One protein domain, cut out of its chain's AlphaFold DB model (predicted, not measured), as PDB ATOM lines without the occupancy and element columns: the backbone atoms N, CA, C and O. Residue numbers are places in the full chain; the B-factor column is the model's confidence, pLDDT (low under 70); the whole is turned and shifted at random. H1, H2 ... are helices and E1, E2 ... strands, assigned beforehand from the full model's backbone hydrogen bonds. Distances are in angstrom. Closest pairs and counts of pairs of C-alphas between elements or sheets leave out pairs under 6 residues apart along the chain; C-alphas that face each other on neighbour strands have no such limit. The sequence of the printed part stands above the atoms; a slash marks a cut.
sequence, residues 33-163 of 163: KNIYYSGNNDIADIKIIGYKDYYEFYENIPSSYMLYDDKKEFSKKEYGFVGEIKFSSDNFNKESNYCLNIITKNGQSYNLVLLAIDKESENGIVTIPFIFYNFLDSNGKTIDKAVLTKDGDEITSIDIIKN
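What this domain is: This is residues 33 to 163 of the 163 residues of an uncharacterized protein of Clostridium paraputrificum (UniProt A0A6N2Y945). Two four-stranded sheets lie face to face as a sandwich, their strands crossed at 52 degrees. E1 comes near E8 along one side and E5 near E6 along the other, while the small helix H1 packs on the first sheet near where E3 begins and H2 sits at the same end. The printed part has 131 residues with two named helices and eight named strands, in the order E1 E2 H1 H2 E3 E4 E5 E6 E7 E8 along the chain; the class is mostly strand, with strands holding 62 of the 72 residues in named elements. The sheets run E1 E2 E3 E6 and E5 E4 E7 E8, both antiparallel. The whole is compact, with a radius of gyration of the C-alphas of 14.6 A and spans of 41 by 30 by 25 A.

Where its parts are: E1, residues 35 to 40, begins at C-alpha 35 at (201.456, 117.263, 233.829). E2 is residues 44 to 51, 23.2 A long. H1, residues 54 to 59, and H2, residues 71 to 74, follow. E3, residues 79 to 88, is 29.6 A long. E4 is residues 98 to 104 and E5 residues 109 to 114. E6, residues 125 to 134, is 28.1 A long and begins at C-alpha 125 at (201.526, 139.018, 220.687). E7, residues 143 to 150, is 21.1 A long. E8, residues 153 to 159, ends at C-alpha 159 at (192.543, 120.790, 220.622).

How they stand to each other: In the first sheet, strongly twisted, E1 and E2 form a hairpin, with N 37 and O 48 within hydrogen-bond range at 2.8 A. E2 and E3 have N 49 and O 82 at 2.8 A, and E3 and E6 have N 83 and O 130 at 2.8 A. H1 is on this sheet at a height of 8.8 A, over E3 and along the strands, at 4 degrees to E3 on the local plane; their closest C-alphas, Phe 57 and Gly 80, are 6.1 A apart. H2 is not on it, and is close to H1 but not clearly touching: the closest C-alphas, Tyr 54 and Lys 71, are 6.5 A apart. In H1 every O i to N i+4 pair is within hydrogen-bond range; H2 is too short for such a pair, and its one O i to N i+3 pair is not within range. The second sheet, also strongly twisted, holds the hairpins E4 and E5, with N 112 and O 100 at 2.8 A, and E7 and E8, with N 148 and O 156 at 2.9 A. E4 and E7 have N 101 and O 147 at 2.8 A. Between the sheets, the closest C-alphas of E1 and E8, Gly 39 and Asp 159, are 5.7 A apart, and those of E5 and E6, Leu 114 and Phe 130, are 6.8 A apart. Residues 37 to 38 of E1 pair antiparallel with residues 161 to 162.

The domain as a whole: The C-alphas farthest apart, Lys 72 and Asp 90, are 42.4 A apart. The printed part has no cut and ends at the chain's last residue, 163. The link H1 to H2, 11 residues, is long. Mean pLDDT of the printed part is 83.0; residues 68 to 69, 91, 116 to 123 and 135 to 141 are under 70.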
ATOM      1  N   LYS A  33     204.632 113.616 239.325       75.94
ATOM      2  CA  LYS A  33     205.086 114.293 238.110       75.94
ATOM      3  C   LYS A  33     204.068 115.372 237.733       75.94
ATOM      4  O   LYS A  33     202.860 115.099 237.699       75.94
ATOM      5  N   ASN A  34     204.578 116.567 237.446       85.38
ATOM      6  CA  ASN A  34     203.806 117.630 236.820       85.38
ATOM      7  C   ASN A  34     203.287 117.142 235.465       85.38
ATOM      8  O   ASN A  34     203.914 116.306 234.807       85.38
ATOM      9  N   ILE A  35     202.109 117.621 235.089       87.31
ATOM     10  CA  ILE A  35     201.456 117.263 233.829       87.31
ATOM     11  C   ILE A  35     201.464 118.467 232.908       87.31
ATOM     12  O   ILE A  35     201.188 119.583 233.339       87.31
ATOM     13  N   TYR A  36     201.767 118.227 231.641       89.94
ATOM     14  CA  TYR A  36     201.920 119.278 230.653       89.94
ATOM     15  C   TYR A  36     200.855 119.104 229.588       89.94
ATOM     16  O   TYR A  36     200.591 117.992 229.134       89.94
ATOM     17  N   TYR A  37     200.246 120.210 229.200       92.50
ATOM     18  CA  TYR A  37     199.327 120.259 228.085       92.50
ATOM     19  C   TYR A  37     199.700 121.409 227.168       92.50
ATOM     20  O   TYR A  37     200.147 122.467 227.618       92.50
ATOM     21  N   SER A  38     199.481 121.200 225.881       95.88
ATOM     22  CA  SER A  38     199.624 122.245 224.883       95.88
ATOM     23  C   SER A  38     198.662 122.028 223.732       95.88
ATOM     24  O   SER A  38     198.295 120.894 223.425       95.88
ATOM     25  N   GLY A  39     198.314 123.113 223.065       97.00
ATOM     26  CA  GLY A  39     197.588 123.087 221.807       97.00
ATOM     27  C   GLY A  39     197.832 124.381 221.056       97.00
ATOM     28  O   GLY A  39     198.202 125.394 221.651       97.00
ATOM     29  N   ASN A  40     197.646 124.355 219.747       96.56
ATOM     30  CA  ASN A  40     197.738 125.555 218.937       96.56
ATOM     31  C   ASN A  40     196.906 125.422 217.665       96.56
ATOM     32  O   ASN A  40     196.624 124.323 217.190       96.56
ATOM     33  N   ASN A  41     196.551 126.567 217.104       94.94
ATOM     34  CA  ASN A  41     196.026 126.706 215.755       94.94
ATOM     35  C   ASN A  41     196.519 128.036 215.158       94.94
ATOM     36  O   ASN A  41     197.435 128.656 215.698       94.94
ATOM     37  N   ASP A  42     195.915 128.478 214.056       91.00
ATOM     38  CA  ASP A  42     196.321 129.706 213.360       91.00
ATOM     39  C   ASP A  42     196.024 130.995 214.150       91.00
ATOM     40  O   ASP A  42     196.544 132.059 213.819       91.00
ATOM     41  N   ILE A  43     195.180 130.922 215.185       90.62
ATOM     42  CA  ILE A  43     194.722 132.077 215.967       90.62
ATOM     43  C   ILE A  43     195.464 132.171 217.301       90.62
ATOM     44  O   ILE A  43     195.809 133.276 217.729       90.62
ATOM     45  N   ALA A  44     195.683 131.037 217.971       92.56
ATOM     46  CA  ALA A  44     196.201 131.015 219.330       92.56
ATOM     47  C   ALA A  44     197.076 129.792 219.647       92.56
ATOM     48  O   ALA A  44     196.875 128.697 219.120       92.56
ATOM     49  N   ASP A  45     198.014 129.990 220.573       94.62
ATOM     50  CA  ASP A  45     198.825 128.966 221.247       94.62
ATOM     51  C   ASP A  45     198.435 128.951 222.728       94.62
ATOM     52  O   ASP A  45     198.265 130.004 223.346       94.62
ATOM     53  N   ILE A  46     198.266 127.762 223.299       95.38
ATOM     54  CA  ILE A  46     197.970 127.577 224.714       95.38
ATOM     55  C   ILE A  46     198.913 126.553 225.337       95.38
ATOM     56  O   ILE A  46     199.147 125.466 224.800       95.38
ATOM     57  N   LYS A  47     199.400 126.881 226.535       95.81
ATOM     58  CA  LYS A  47     200.205 125.993 227.381       95.81
ATOM     59  C   LYS A  47     199.603 125.926 228.767       95.81
ATOM     60  O   LYS A  47     199.203 126.946 229.318       95.81
ATOM     61  N   ILE A  48     199.549 124.725 229.335       93.31
ATOM     62  CA  ILE A  48     198.993 124.484 230.667       93.31
ATOM     63  C   ILE A  48     199.899 123.506 231.408       93.31
ATOM     64  O   ILE A  48     200.253 122.448 230.890       93.31
ATOM     65  N   ILE A  49     200.243 123.844 232.644       91.88
ATOM     66  CA  ILE A  49     201.033 123.013 233.545       91.88
ATOM     67  C   ILE A  49     200.192 122.723 234.784       91.88
ATOM     68  O   ILE A  49     199.693 123.634 235.442       91.88
ATOM     69  N   GLY A  50     200.015 121.440 235.085       90.12
ATOM     70  CA  GLY A  50     199.371 120.964 236.301       90.12
ATOM     71  C   GLY A  50     200.401 120.569 237.346       90.12
ATOM     72  O   GLY A  50     201.190 119.648 237.124       90.12
ATOM     73  N   TYR A  51     200.326 121.218 238.501       87.12
ATOM     74  CA  TYR A  51     201.187 121.004 239.656       87.12
ATOM     75  C   TYR A  51     200.450 120.219 240.733       87.12
ATOM     76  O   TYR A  51     199.346 120.586 241.148       87.12
ATOM     77  N   LYS A  52     201.062 119.122 241.186       83.69
ATOM     78  CA  LYS A  52     200.527 118.313 242.294       83.69
ATOM     79  C   LYS A  52     200.964 118.850 243.656       83.69
ATOM     80  O   LYS A  52     200.265 118.663 244.653       83.69
ATOM     81  N   ASP A  53     202.140 119.470 243.702       84.75
ATOM     82  CA  ASP A  53     202.663 120.115 244.898       84.75
ATOM     83  C   ASP A  53     202.136 121.550 245.019       84.75
ATOM     84  O   ASP A  53     202.115 122.311 244.053       84.75
ATOM     85  N   TYR A  54     201.693 121.909 246.225       83.44
ATOM     86  CA  TYR A  54     201.139 123.233 246.504       83.44
ATOM     87  C   TYR A  54     202.188 124.340 246.400       83.44
ATOM     88  O   TYR A  54     201.871 125.423 245.921       83.44
ATOM     89  N   TYR A  55     203.411 124.099 246.878       84.38
ATOM     90  CA  TYR A  55     204.456 125.114 246.864       84.38
ATOM     91  C   TYR A  55     204.957 125.340 245.441       84.38
ATOM     92  O   TYR A  55     205.054 126.490 245.034       84.38
ATOM     93  N   GLU A  56     205.156 124.272 244.659       87.50
ATOM     94  CA  GLU A  56     205.472 124.418 243.231       87.50
ATOM     95  C   GLU A  56     204.358 125.155 242.484       87.50
ATOM     96  O   GLU A  56     204.644 126.070 241.716       87.50
ATOM     97  N   PHE A  57     203.089 124.811 242.733       88.06
ATOM     98  CA  PHE A  57     201.963 125.548 242.165       88.06
ATOM     99  C   PHE A  57     202.044 127.036 242.522       88.06
ATOM    100  O   PHE A  57     202.040 127.867 241.623       88.06
ATOM    101  N   TYR A  58     202.161 127.355 243.816       86.31
ATOM    102  CA  TYR A  58     202.186 128.719 244.346       86.31
ATOM    103  C   TYR A  58     203.339 129.558 243.778       86.31
ATOM    104  O   TYR A  58     203.129 130.710 243.410       86.31
ATOM    105  N   GLU A  59     204.538 128.984 243.661       88.06
ATOM    106  CA  GLU A  59     205.715 129.655 243.089       88.06
ATOM    107  C   GLU A  59     205.568 129.962 241.592       88.06
ATOM    108  O   GLU A  59     206.204 130.891 241.095       88.06
ATOM    109  N   ASN A  60     204.731 129.207 240.877       89.81
ATOM    110  CA  ASN A  60     204.491 129.385 239.445       89.81
ATOM    111  C   ASN A  60     203.221 130.192 239.139       89.81
ATOM    112  O   ASN A  60     202.910 130.409 237.966       89.81
ATOM    113  N   ILE A  61     202.484 130.657 240.154       87.56
ATOM    114  CA  ILE A  61     201.334 131.536 239.934       87.56
ATOM    115  C   ILE A  61     201.831 132.840 239.297       87.56
ATOM    116  O   ILE A  61     202.771 133.456 239.806       87.56
ATOM    117  N   PRO A  62     201.209 133.298 238.196       85.00
ATOM    118  CA  PRO A  62     201.583 134.563 237.586       85.00
ATOM    119  C   PRO A  62     201.395 135.695 238.597       85.00
ATOM    120  O   PRO A  62     200.373 135.757 239.275       85.00
ATOM    121  N   SER A  63     202.347 136.625 238.671       82.56
ATOM    122  CA  SER A  63     202.356 137.695 239.684       82.56
ATOM    123  C   SER A  63     201.129 138.617 239.658       82.56
ATOM    124  O   SER A  63     200.879 139.331 240.625       82.56
ATOM    125  N   SER A  64     200.361 138.603 238.566       76.75
ATOM    126  CA  SER A  64     199.080 139.301 238.421       76.75
ATOM    127  C   SER A  64     197.912 138.626 239.151       76.75
ATOM    128  O   SER A  64     196.833 139.209 239.219       76.75
ATOM    129  N   TYR A  65     198.089 137.410 239.669       77.62
ATOM    130  CA  TYR A  65     197.071 136.662 240.400       77.62
ATOM    131  C   TYR A  65     197.403 136.622 241.890       77.62
ATOM    132  O   TYR A  65     198.524 136.315 242.289       77.62
ATOM    133  N   MET A  66     196.395 136.884 242.722       73.12
ATOM    134  CA  MET A  66     196.475 136.677 244.164       73.12
ATOM    135  C   MET A  66     195.706 135.409 244.527       73.12
ATOM    136  O   MET A  66     194.517 135.288 244.231       73.12
ATOM    137  N   LEU A  67     196.392 134.463 245.165       72.81
ATOM    138  CA  LEU A  67     195.763 133.259 245.683       72.81
ATOM    139  C   LEU A  67     195.175 133.518 247.069       72.81
ATOM    140  O   LEU A  67     195.889 133.986 247.954       72.81
ATOM    141  N   TYR A  68     193.906 133.169 247.268       64.31
ATOM    142  CA  TYR A  68     193.275 133.202 248.592       64.31
ATOM    143  C   TYR A  68     193.225 131.827 249.269       64.31
ATOM    144  O   TYR A  68     193.091 131.759 250.489       64.31
ATOM    145  N   ASP A  69     193.370 130.748 248.497       67.56
ATOM    146  CA  ASP A  69     193.312 129.380 249.004       67.56
ATOM    147  C   ASP A  69     194.540 129.052 249.858       67.56
ATOM    148  O   ASP A  69     195.685 129.210 249.422       67.56
ATOM    149  N   ASP A  70     194.310 128.504 251.049       72.12
ATOM    150  CA  ASP A  70     195.391 127.974 251.871       72.12
ATOM    151  C   ASP A  70     195.798 126.547 251.440       72.12
ATOM    152  O   ASP A  70     195.114 125.834 250.692       72.12
ATOM    153  N   LYS A  71     196.935 126.070 251.956       74.62
ATOM    154  CA  LYS A  71     197.449 124.717 251.677       74.62
ATOM    155  C   LYS A  71     196.437 123.606 252.002       74.62
ATOM    156  O   LYS A  71     196.457 122.546 251.372       74.62
ATOM    157  N   LYS A  72     195.571 123.805 253.000       75.88
ATOM    158  CA  LYS A  72     194.570 122.816 253.418       75.88
ATOM    159  C   LYS A  72     193.464 122.721 252.375       75.88
ATOM    160  O   LYS A  72     193.026 121.614 252.059       75.88
ATOM    161  N   GLU A  73     193.051 123.837 251.796       74.31
ATOM    162  CA  GLU A  73     192.098 123.861 250.689       74.31
ATOM    163  C   GLU A  73     192.685 123.313 249.394       74.31
ATOM    164  O   GLU A  73     191.993 122.593 248.672       74.31
ATOM    165  N   PHE A  74     193.966 123.569 249.125       76.62
ATOM    166  CA  PHE A  74     194.660 122.943 248.002       76.62
ATOM    167  C   PHE A  74     194.784 121.426 248.162       76.62
ATOM    168  O   PHE A  74     194.615 120.696 247.197       76.62
ATOM    169  N   SER A  75     195.007 120.918 249.379       74.00
ATOM    170  CA  SER A  75     195.170 119.473 249.614       74.00
ATOM    171  C   SER A  75     193.945 118.618 249.250       74.00
ATOM    172  O   SER A  75     194.071 117.403 249.107       74.00
ATOM    173  N   LYS A  76     192.771 119.247 249.096       77.38
ATOM    174  CA  LYS A  76     191.532 118.611 248.614       77.38
ATOM    175  C   LYS A  76     191.478 118.485 247.087       77.38
ATOM    176  O   LYS A  76     190.566 117.847 246.569       77.38
ATOM    177  N   LYS A  77     192.406 119.130 246.382       76.50
ATOM    178  CA  LYS A  77     192.510 119.187 244.926       76.50
ATOM    179  C   LYS A  77     193.597 118.219 244.468       76.50
ATOM    180  O   LYS A  77     194.574 117.994 245.180       76.50
ATOM    181  N   GLU A  78     193.428 117.641 243.281       78.50
ATOM    182  CA  GLU A  78     194.452 116.745 242.725       78.50
ATOM    183  C   GLU A  78     195.600 117.542 242.091       78.50
ATOM    184  O   GLU A  78     196.762 117.175 242.250       78.50
ATOM    185  N   TYR A  79     195.265 118.653 241.425       85.00
ATOM    186  CA  TYR A  79     196.209 119.541 240.753       85.00
ATOM    187  C   TYR A  79     195.760 121.006 240.844       85.00
ATOM    188  O   TYR A  79     194.562 121.307 240.793       85.00
ATOM    189  N   GLY A  80     196.731 121.914 240.922       88.12
ATOM    190  CA  GLY A  80     196.571 123.319 240.552       88.12
ATOM    191  C   GLY A  80     197.136 123.541 239.158       88.12
ATOM    192  O   GLY A  80     198.221 123.046 238.858       88.12
ATOM    193  N   PHE A  81     196.412 124.255 238.303       89.69
ATOM    194  CA  PHE A  81     196.842 124.520 236.939       89.69
ATOM    195  C   PHE A  81     197.215 125.979 236.750       89.69
ATOM    196  O   PHE A  81     196.462 126.877 237.127       89.69
ATOM    197  N   VAL A  82     198.364 126.187 236.117       91.50
ATOM    198  CA  VAL A  82     198.796 127.478 235.586       91.50
ATOM    199  C   VAL A  82     198.901 127.331 234.080       91.50
ATOM    200  O   VAL A  82     199.443 126.341 233.590       91.50
ATOM    201  N   GLY A  83     198.387 128.298 233.336       91.69
ATOM    202  CA  GLY A  83     198.527 128.317 231.894       91.69
ATOM    203  C   GLY A  83     198.686 129.716 231.335       91.69
ATOM    204  O   GLY A  83     198.534 130.718 232.031       91.69
ATOM    205  N   GLU A  84     199.016 129.760 230.055       92.31
ATOM    206  CA  GLU A  84     199.072 130.970 229.252       92.31
ATOM    207  C   GLU A  84     198.402 130.704 227.910       92.31
ATOM    208  O   GLU A  84     198.549 129.621 227.339       92.31
ATOM    209  N   ILE A  85     197.656 131.690 227.420       91.88
ATOM    210  CA  ILE A  85     197.173 131.725 226.044       91.88
ATOM    211  C   ILE A  85     197.814 132.913 225.332       91.88
ATOM    212  O   ILE A  85     197.917 134.007 225.891       91.88
ATOM    213  N   LYS A  86     198.272 132.674 224.108       90.50
ATOM    214  CA  LYS A  86     198.975 133.629 223.256       90.50
ATOM    215  C   LYS A  86     198.229 133.779 221.947       90.50
ATOM    216  O   LYS A  86     197.912 132.773 221.324       90.50
ATOM    217  N   PHE A  87     197.968 135.006 221.520       87.31
ATOM    218  CA  PHE A  87     197.331 135.292 220.233       87.31
ATOM    219  C   PHE A  87     197.758 136.664 219.702       87.31
ATOM    220  O   PHE A  87     198.293 137.487 220.446       87.31
ATOM    221  N   SER A  88     197.556 136.899 218.403       84.06
ATOM    222  CA  SER A  88     197.929 138.170 217.762       84.06
ATOM    223  C   SER A  88     197.199 139.359 218.396       84.06
ATOM    224  O   SER A  88     195.984 139.310 218.614       84.06
ATOM    225  N   SER A  89     197.931 140.452 218.632       78.44
ATOM    226  CA  SER A  89     197.376 141.725 219.098       78.44
ATOM    227  C   SER A  89     196.361 142.322 218.132       78.44
ATOM    228  O   SER A  89     195.470 143.042 218.571       78.44
ATOM    229  N   ASP A  90     196.440 141.991 216.842       79.31
ATOM    230  CA  ASP A  90     195.501 142.490 215.829       79.31
ATOM    231  C   ASP A  90     194.062 142.019 216.098       79.31
ATOM    232  O   ASP A  90     193.096 142.684 215.728       79.31
ATOM    233  N   ASN A  91     193.913 140.889 216.797       69.75
ATOM    234  CA  ASN A  91     192.624 140.319 217.187       69.75
ATOM    235  C   ASN A  91     192.207 140.704 218.622       69.75
ATOM    236  O   ASN A  91     191.154 140.267 219.111       69.75
ATOM    237  N   PHE A  92     193.013 141.518 219.314       78.62
ATOM    238  CA  PHE A  92     192.788 141.914 220.699       78.62
ATOM    239  C   PHE A  92     192.063 143.261 220.809       78.62
ATOM    240  O   PHE A  92     192.485 144.270 220.254       78.62
ATOM    241  N   ASN A  93     190.980 143.289 221.586       81.31
ATOM    242  CA  ASN A  93     190.283 144.509 221.974       81.31
ATOM    243  C   ASN A  93     190.224 144.598 223.499       81.31
ATOM    244  O   ASN A  93     189.497 143.836 224.123       81.31
ATOM    245  N   LYS A  94     190.922 145.568 224.094       78.25
ATOM    246  CA  LYS A  94     190.955 145.764 225.553       78.25
ATOM    247  C   LYS A  94     189.574 145.958 226.201       78.25
ATOM    248  O   LYS A  94     189.438 145.743 227.397       78.25
ATOM    249  N   GLU A  95     188.583 146.419 225.436       82.50
ATOM    250  CA  GLU A  95     187.226 146.691 225.931       82.50
ATOM    251  C   GLU A  95     186.320 145.455 225.875       82.50
ATOM    252  O   GLU A  95     185.224 145.468 226.433       82.50
ATOM    253  N   SER A  96     186.773 144.392 225.210       86.25
ATOM    254  CA  SER A  96     186.030 143.145 225.088       86.25
ATOM    255  C   SER A  96     186.281 142.211 226.268       86.25
ATOM    256  O   SER A  96     187.372 142.150 226.837       86.25
ATOM    257  N   ASN A  97     185.274 141.401 226.581       87.38
ATOM    258  CA  ASN A  97     185.364 140.367 227.601       87.38
ATOM    259  C   ASN A  97     185.868 139.066 226.983       87.38
ATOM    260  O   ASN A  97     185.159 138.422 226.207       87.38
ATOM    261  N   TYR A  98     187.075 138.656 227.361       88.56
ATOM    262  CA  TYR A  98     187.636 137.377 226.944       88.56
ATOM    263  C   TYR A  98     187.383 136.313 228.009       88.56
ATOM    264  O   TYR A  98     187.643 136.523 229.194       88.56
ATOM    265  N   CYS A  99     186.894 135.150 227.585       91.88
ATOM    266  CA  CYS A  99     186.761 133.982 228.453       91.88
ATOM    267  C   CYS A  99     187.404 132.763 227.799       91.88
ATOM    268  O   CYS A  99     187.322 132.578 226.586       91.88
ATOM    269  N   LEU A 100     188.009 131.916 228.624       93.19
ATOM    270  CA  LEU A 100     188.585 130.644 228.226       93.19
ATOM    271  C   LEU A 100     187.781 129.515 228.860       93.19
ATOM    272  O   LEU A 100     187.733 129.385 230.080       93.19
ATOM    273  N   ASN A 101     187.159 128.687 228.030       93.81
ATOM    274  CA  ASN A 101     186.483 127.475 228.470       93.81
ATOM    275  C   ASN A 101     187.424 126.284 228.312       93.81
ATOM    276  O   ASN A 101     187.731 125.880 227.192       93.81
ATOM    277  N   ILE A 102     187.862 125.707 229.427       92.31
ATOM    278  CA  ILE A 102     188.623 124.456 229.435       92.31
ATOM    279  C   ILE A 102     187.634 123.297 229.461       92.31
ATOM    280  O   ILE A 102     186.869 123.163 230.416       92.31
ATOM    281  N   ILE A 103     187.658 122.460 228.425       91.44
ATOM    282  CA  ILE A 103     186.754 121.322 228.270       91.44
ATOM    283  C   ILE A 103     187.546 120.029 228.434       91.44
ATOM    284  O   ILE A 103     188.600 119.837 227.826       91.44
ATOM    285  N   THR A 104     187.047 119.134 229.275       88.75
ATOM    286  CA  THR A 104     187.636 117.815 229.529       88.75
ATOM    287  C   THR A 104     187.037 116.751 228.610       88.75
ATOM    288  O   THR A 104     185.936 116.910 228.086       88.75
ATOM    289  N   LYS A 105     187.712 115.602 228.475       87.00
ATOM    290  CA  LYS A 105     187.260 114.493 227.606       87.00
ATOM    291  C   LYS A 105     185.887 113.918 227.959       87.00
ATOM    292  O   LYS A 105     185.241 113.307 227.116       87.00
ATOM    293  N   ASN A 106     185.433 114.098 229.197       85.31
ATOM    294  CA  ASN A 106     184.093 113.706 229.635       85.31
ATOM    295  C   ASN A 106     183.048 114.836 229.511       85.31
ATOM    296  O   ASN A 106     181.944 114.690 230.030       85.31
ATOM    297  N   GLY A 107     183.390 115.956 228.866       85.81
ATOM    298  CA  GLY A 107     182.479 117.065 228.574       85.81
ATOM    299  C   GLY A 107     182.265 118.066 229.711       85.81
ATOM    300  O   GLY A 107     181.381 118.912 229.598       85.81
ATOM    301  N   GLN A 108     183.034 118.004 230.806       85.56
ATOM    302  CA  GLN A 108     182.985 119.059 231.825       85.56
ATOM    303  C   GLN A 108     183.665 120.318 231.290       85.56
ATOM    304  O   GLN A 108     184.689 120.230 230.618       85.56
ATOM    305  N   SER A 109     183.094 121.482 231.599       87.25
ATOM    306  CA  SER A 109     183.609 122.777 231.160       87.25
ATOM    307  C   SER A 109     183.914 123.667 232.358       87.25
ATOM    308  O   SER A 109     183.099 123.784 233.274       87.25
ATOM    309  N   TYR A 110     185.072 124.317 232.320       86.75
ATOM    310  CA  TYR A 110     185.512 125.304 233.297       86.75
ATOM    311  C   TYR A 110     185.672 126.644 232.588       86.75
ATOM    312  O   TYR A 110     186.568 126.801 231.761       86.75
ATOM    313  N   ASN A 111     184.793 127.593 232.901       89.50
ATOM    314  CA  ASN A 111     184.849 128.942 232.353       89.50
ATOM    315  C   ASN A 111     185.797 129.805 233.192       89.50
ATOM    316  O   ASN A 111     185.614 129.940 234.401       89.50
ATOM    317  N   LEU A 112     186.813 130.365 232.543       88.88
ATOM    318  CA  LEU A 112     187.810 131.240 233.141       88.88
ATOM    319  C   LEU A 112     187.679 132.619 232.507       88.88
ATOM    320  O   LEU A 112     187.859 132.767 231.299       88.88
ATOM    321  N   VAL A 113     187.392 133.635 233.318       85.56
ATOM    322  CA  VAL A 113     187.442 135.025 232.857       85.56
ATOM    323  C   VAL A 113     188.907 135.407 232.690       85.56
ATOM    324  O   VAL A 113     189.685 135.345 233.644       85.56
ATOM    325  N   LEU A 114     189.286 135.779 231.471       83.38
ATOM    326  CA  LEU A 114     190.641 136.196 231.160       83.38
ATOM    327  C   LEU A 114     190.776 137.683 231.469       83.38
ATOM    328  O   LEU A 114     190.302 138.538 230.724       83.38
ATOM    329  N   LEU A 115     191.433 137.986 232.585       72.31
ATOM    330  CA  LEU A 115     191.794 139.356 232.919       72.31
ATOM    331  C   LEU A 115     192.934 139.776 231.992       72.31
ATOM    332  O   LEU A 115     194.057 139.280 232.108       72.31
ATOM    333  N   ALA A 116     192.631 140.661 231.047       62.56
ATOM    334  CA  ALA A 116     193.647 141.296 230.227       62.56
ATOM    335  C   ALA A 116     194.625 142.032 231.150       62.56
ATOM    336  O   ALA A 116     194.257 142.984 231.836       62.56
ATOM    337  N   ILE A 117     195.869 141.568 231.203       59.09
ATOM    338  CA  ILE A 117     196.932 142.317 231.864       59.09
ATOM    339  C   ILE A 117     197.269 143.489 230.940       59.09
ATOM    340  O   ILE A 117     197.518 143.267 229.759       59.09
ATOM    341  N   ASP A 118     197.333 144.704 231.489       52.91
ATOM    342  CA  ASP A 118     197.692 145.980 230.832       52.91
ATOM    343  C   ASP A 118     199.055 145.995 230.095       52.91
ATOM    344  O   ASP A 118     199.518 147.043 229.641       52.91
ATOM    345  N   LYS A 119     199.752 144.858 229.980       53.53
ATOM    346  CA  LYS A 119     201.045 144.779 229.305       53.53
ATOM    347  C   LYS A 119     200.841 144.855 227.798       53.53
ATOM    348  O   LYS A 119     200.469 143.871 227.161       53.53
ATOM    349  N   GLU A 120     201.126 146.036 227.253       53.31
ATOM    350  CA  GLU A 120     201.397 146.248 225.835       53.31
ATOM    351  C   GLU A 120     202.197 145.072 225.265       53.31
ATOM    352  O   GLU A 120     203.194 144.621 225.835       53.31
ATOM    353  N   SER A 121     201.688 144.544 224.157       59.47
ATOM    354  CA  SER A 121     202.165 143.322 223.533       59.47
ATOM    355  C   SER A 121     203.618 143.514 223.078       59.47
ATOM    356  O   SER A 121     203.889 144.291 222.156       59.47
ATOM    357  N   GLU A 122     204.562 142.803 223.694       59.16
ATOM    358  CA  GLU A 122     205.894 142.653 223.113       59.16
ATOM    359  C   GLU A 122     205.728 141.924 221.765       59.16
ATOM    360  O   GLU A 122     205.250 140.793 221.709       59.16
ATOM    361  N   ASN A 123     206.104 142.582 220.666       69.75
ATOM    362  CA  ASN A 123     206.144 142.014 219.309       69.75
ATOM    363  C   ASN A 123     204.794 141.608 218.676       69.75
ATOM    364  O   ASN A 123     204.762 140.697 217.851       69.75
ATOM    365  N   GLY A 124     203.688 142.272 219.013       79.50
ATOM    366  CA  GLY A 124     202.381 142.003 218.387       79.50
ATOM    367  C   GLY A 124     201.671 140.747 218.914       79.50
ATOM    368  O   GLY A 124     200.759 140.233 218.269       79.50
ATOM    369  N   ILE A 125     202.099 140.216 220.065       84.25
ATOM    370  CA  ILE A 125     201.526 139.018 220.687       84.25
ATOM    371  C   ILE A 125     201.000 139.367 222.074       84.25
ATOM    372  O   ILE A 125     201.742 139.782 222.965       84.25
ATOM    373  N   VAL A 126     199.712 139.127 222.283       85.44
ATOM    374  CA  VAL A 126     199.072 139.230 223.593       85.44
ATOM    375  C   VAL A 126     199.223 137.893 224.301       85.44
ATOM    376  O   VAL A 126     198.816 136.862 223.776       85.44
ATOM    377  N   THR A 127     199.819 137.912 225.496       87.50
ATOM    378  CA  THR A 127     199.930 136.742 226.376       87.50
ATOM    379  C   THR A 127     199.068 136.969 227.605       87.50
ATOM    380  O   THR A 127     199.344 137.877 228.389       87.50
ATOM    381  N   ILE A 128     198.049 136.134 227.795       88.00
ATOM    382  CA  ILE A 128     197.187 136.194 228.975       88.00
ATOM    383  C   ILE A 128     197.427 134.943 229.815       88.00
ATOM    384  O   ILE A 128     197.084 133.838 229.381       88.00
ATOM    385  N   PRO A 129     198.020 135.080 231.008       90.12
ATOM    386  CA  PRO A 129     198.132 133.964 231.917       90.12
ATOM    387  C   PRO A 129     196.796 133.717 232.620       90.12
ATOM    388  O   PRO A 129     196.017 134.643 232.852       90.12
ATOM    389  N   PHE A 130     196.545 132.473 232.999       89.38
ATOM    390  CA  PHE A 130     195.365 132.054 233.741       89.38
ATOM    391  C   PHE A 130     195.728 130.972 234.749       89.38
ATOM    392  O   PHE A 130     196.688 130.218 234.579       89.38
ATOM    393  N   ILE A 131     194.931 130.886 235.806       89.56
ATOM    394  CA  ILE A 131     195.011 129.802 236.776       89.56
ATOM    395  C   ILE A 131     193.644 129.160 236.907       89.56
ATOM    396  O   ILE A 131     192.616 129.830 236.802       89.56
ATOM    397  N   PHE A 132     193.625 127.862 237.163       86.94
ATOM    398  CA  PHE A 132     192.403 127.199 237.569       86.94
ATOM    399  C   PHE A 132     192.705 126.014 238.460       86.94
ATOM    400  O   PHE A 132     193.781 125.413 238.448       86.94
ATOM    401  N   TYR A 133     191.710 125.692 239.265       80.94
ATOM    402  CA  TYR A 133     191.760 124.545 240.130       80.94
ATOM    403  C   TYR A 133     190.960 123.428 239.570       80.94
ATOM    404  O   TYR A 133     189.993 123.605 238.829       80.94
ATOM    405  N   ASN A 134     191.353 122.266 240.036       71.38
ATOM    406  CA  ASN A 134     190.812 121.092 239.489       71.38
ATOM    407  C   ASN A 134     190.337 120.094 240.549       71.38
ATOM    408  O   ASN A 134     191.059 119.743 241.482       71.38
ATOM    409  N   PHE A 135     189.120 119.604 240.312       58.66
ATOM    410  CA  PHE A 135     188.490 118.460 240.965       58.66
ATOM    411  C   PHE A 135     188.560 117.192 240.079       58.66
ATOM    412  O   PHE A 135     187.671 116.338 240.149       58.66
ATOM    413  N   LEU A 136     189.542 117.101 239.166       55.19
ATOM    414  CA  LEU A 136     189.754 115.930 238.314       55.19
ATOM    415  C   LEU A 136     190.072 114.794 239.281       55.19
ATOM    416  O   LEU A 136     191.013 114.911 240.056       55.19
ATOM    417  N   ASP A 137     189.244 113.761 239.246       49.22
ATOM    418  CA  ASP A 137     189.602 112.441 239.725       49.22
ATOM    419  C   ASP A 137     190.415 111.725 238.639       49.22
ATOM    420  O   ASP A 137     190.452 112.111 237.462       49.22
ATOM    421  N   SER A 138     191.080 110.665 239.063       50.84
ATOM    422  CA  SER A 138     192.169 110.001 238.368       50.84
ATOM    423  C   SER A 138     191.791 109.187 237.121       50.84
ATOM    424  O   SER A 138     192.691 108.598 236.533       50.84
ATOM    425  N   ASN A 139     190.530 109.155 236.657       51.75
ATOM    426  CA  ASN A 139     190.105 108.184 235.629       51.75
ATOM    427  C   ASN A 139     189.128 108.699 234.547       51.75
ATOM    428  O   ASN A 139     188.234 107.969 234.123       51.75
ATOM    429  N   GLY A 140     189.312 109.913 234.013       51.84
ATOM    430  CA  GLY A 140     188.578 110.292 232.788       51.84
ATOM    431  C   GLY A 140     188.489 111.769 232.428       51.84
ATOM    432  O   GLY A 140     187.853 112.112 231.435       51.84
ATOM    433  N   LYS A 141     189.111 112.655 233.205       63.69
ATOM    434  CA  LYS A 141     188.939 114.101 233.036       63.69
ATOM    435  C   LYS A 141     190.167 114.815 232.458       63.69
ATOM    436  O   LYS A 141     190.391 115.972 232.763       63.69
ATOM    437  N   THR A 142     190.995 114.186 231.623       81.81
ATOM    438  CA  THR A 142     192.074 114.939 230.943       81.81
ATOM    439  C   THR A 142     191.491 116.089 230.123       81.81
ATOM    440  O   THR A 142     190.397 115.945 229.574       81.81
ATOM    441  N   ILE A 143     192.228 117.195 230.022       88.50
ATOM    442  CA  ILE A 143     191.855 118.313 229.151       88.50
ATOM    443  C   ILE A 143     191.783 117.796 227.708       88.50
ATOM    444  O   ILE A 143     192.637 117.009 227.297       88.50
ATOM    445  N   ASP A 144     190.725 118.177 227.002       91.12
ATOM    446  CA  ASP A 144     190.437 117.778 225.625       91.12
ATOM    447  C   ASP A 144     190.610 118.953 224.672       91.12
ATOM    448  O   ASP A 144     191.357 118.866 223.706       91.12
ATOM    449  N   LYS A 145     189.972 120.081 224.992       94.00
ATOM    450  CA  LYS A 145     190.056 121.297 224.190       94.00
ATOM    451  C   LYS A 145     189.914 122.556 225.035       94.00
ATOM    452  O   LYS A 145     189.392 122.517 226.151       94.00
ATOM    453  N   ALA A 146     190.356 123.677 224.486       95.06
ATOM    454  CA  ALA A 146     190.164 125.002 225.050       95.06
ATOM    455  C   ALA A 146     189.432 125.890 224.041       95.06
ATOM    456  O   ALA A 146     189.834 125.964 222.881       95.06
ATOM    457  N   VAL A 147     188.364 126.560 224.471       95.75
ATOM    458  CA  VAL A 147     187.573 127.457 223.617       95.75
ATOM    459  C   VAL A 147     187.723 128.884 224.115       95.75
ATOM    460  O   VAL A 147     187.382 129.180 225.261       95.75
ATOM    461  N   LEU A 148     188.234 129.761 223.258       93.19
ATOM    462  CA  LEU A 148     188.361 131.187 223.529       93.19
ATOM    463  C   LEU A 148     187.137 131.913 222.975       93.19
ATOM    464  O   LEU A 148     186.849 131.833 221.779       93.19
ATOM    465  N   THR A 149     186.449 132.659 223.834       92.50
ATOM    466  CA  THR A 149     185.310 133.500 223.455       92.50
ATOM    467  C   THR A 149     185.608 134.974 223.693       92.50
ATOM    468  O   THR A 149     186.276 135.306 224.675       92.50
ATOM    469  N   LYS A 150     185.051 135.844 222.851       91.06
ATOM    470  CA  LYS A 150     185.070 137.306 222.978       91.06
ATOM    471  C   LYS A 150     183.641 137.818 222.969       91.06
ATOM    472  O   LYS A 150     182.907 137.553 222.028       91.06
ATOM    473  N   ASP A 151     183.254 138.521 224.028       90.38
ATOM    474  CA  ASP A 151     181.908 139.092 224.189       90.38
ATOM    475  C   ASP A 151     180.771 138.056 224.049       90.38
ATOM    476  O   ASP A 151     179.637 138.387 223.719       90.38
ATOM    477  N   GLY A 152     181.074 136.786 224.353       89.62
ATOM    478  CA  GLY A 152     180.150 135.651 224.251       89.62
ATOM    479  C   GLY A 152     180.267 134.844 222.957       89.62
ATOM    480  O   GLY A 152     179.827 133.695 222.938       89.62
ATOM    481  N   ASP A 153     180.919 135.381 221.926       92.69
ATOM    482  CA  ASP A 153     181.107 134.705 220.644       92.69
ATOM    483  C   ASP A 153     182.393 133.875 220.633       92.69
ATOM    484  O   ASP A 153     183.442 134.308 221.117       92.69
ATOM    485  N   GLU A 154     182.334 132.669 220.068       94.12
ATOM    486  CA  GLU A 154     183.512 131.821 219.883       94.12
ATOM    487  C   GLU A 154     184.471 132.446 218.863       94.12
ATOM    488  O   GLU A 154     184.110 132.686 217.713       94.12
ATOM    489  N   ILE A 155     185.713 132.680 219.288       91.00
ATOM    490  CA  ILE A 155     186.801 133.090 218.396       91.00
ATOM    491  C   ILE A 155     187.484 131.850 217.836       91.00
ATOM    492  O   ILE A 155     187.793 131.776 216.647       91.00
ATOM    493  N   THR A 156     187.806 130.904 218.719       94.00
ATOM    494  CA  THR A 156     188.561 129.721 218.334       94.00
ATOM    495  C   THR A 156     188.414 128.575 219.328       94.00
ATOM    496  O   THR A 156     188.235 128.791 220.528       94.00
ATOM    497  N   SER A 157     188.566 127.357 218.813       96.44
ATOM    498  CA  SER A 157     188.659 126.115 219.574       96.44
ATOM    499  C   SER A 157     190.013 125.472 219.288       96.44
ATOM    500  O   SER A 157     190.402 125.302 218.132       96.44
ATOM    501  N   ILE A 158     190.732 125.121 220.349       96.81
ATOM    502  CA  ILE A 158     192.080 124.562 220.296       96.81
ATOM    503  C   ILE A 158     192.031 123.161 220.893       96.81
ATOM    504  O   ILE A 158     191.704 123.012 222.073       96.81
ATOM    505  N   ASP A 159     192.374 122.147 220.105       96.56
ATOM    506  CA  ASP A 159     192.543 120.790 220.622       96.56
ATOM    507  C   ASP A 159     193.789 120.728 221.512       96.56
ATOM    508  O   ASP A 159     194.848 121.263 221.176       96.56
ATOM    509  N   ILE A 160     193.661 120.087 222.671       94.12
ATOM    510  CA  ILE A 160     194.696 120.046 223.699       94.12
ATOM    511  C   ILE A 160     195.288 118.645 223.797       94.12
ATOM    512  O   ILE A 160     194.600 117.650 224.023       94.12
ATOM    513  N   ILE A 161     196.611 118.581 223.703       91.56
ATOM    514  CA  ILE A 161     197.383 117.350 223.815       91.56
ATOM    515  C   ILE A 161     198.089 117.335 225.167       91.56
ATOM    516  O   ILE A 161     198.658 118.336 225.599       91.56
ATOM    517  N   LYS A 162     198.048 116.183 225.841       88.81
ATOM    518  CA  LYS A 162     198.840 115.914 227.043       88.81
ATOM    519  C   LYS A 162     200.235 115.429 226.634       88.81
ATOM    520  O   LYS A 162     200.323 114.435 225.914       88.81
ATOM    521  N   ASN A 163     201.275 116.085 227.143       81.88
ATOM    522  CA  ASN A 163     202.687 115.786 226.886       81.88
ATOM    523  C   ASN A 163     203.351 115.049 228.055       81.88
ATOM    524  O   ASN A 163     202.930 115.258 229.221       81.88
TER     525      ASN A 163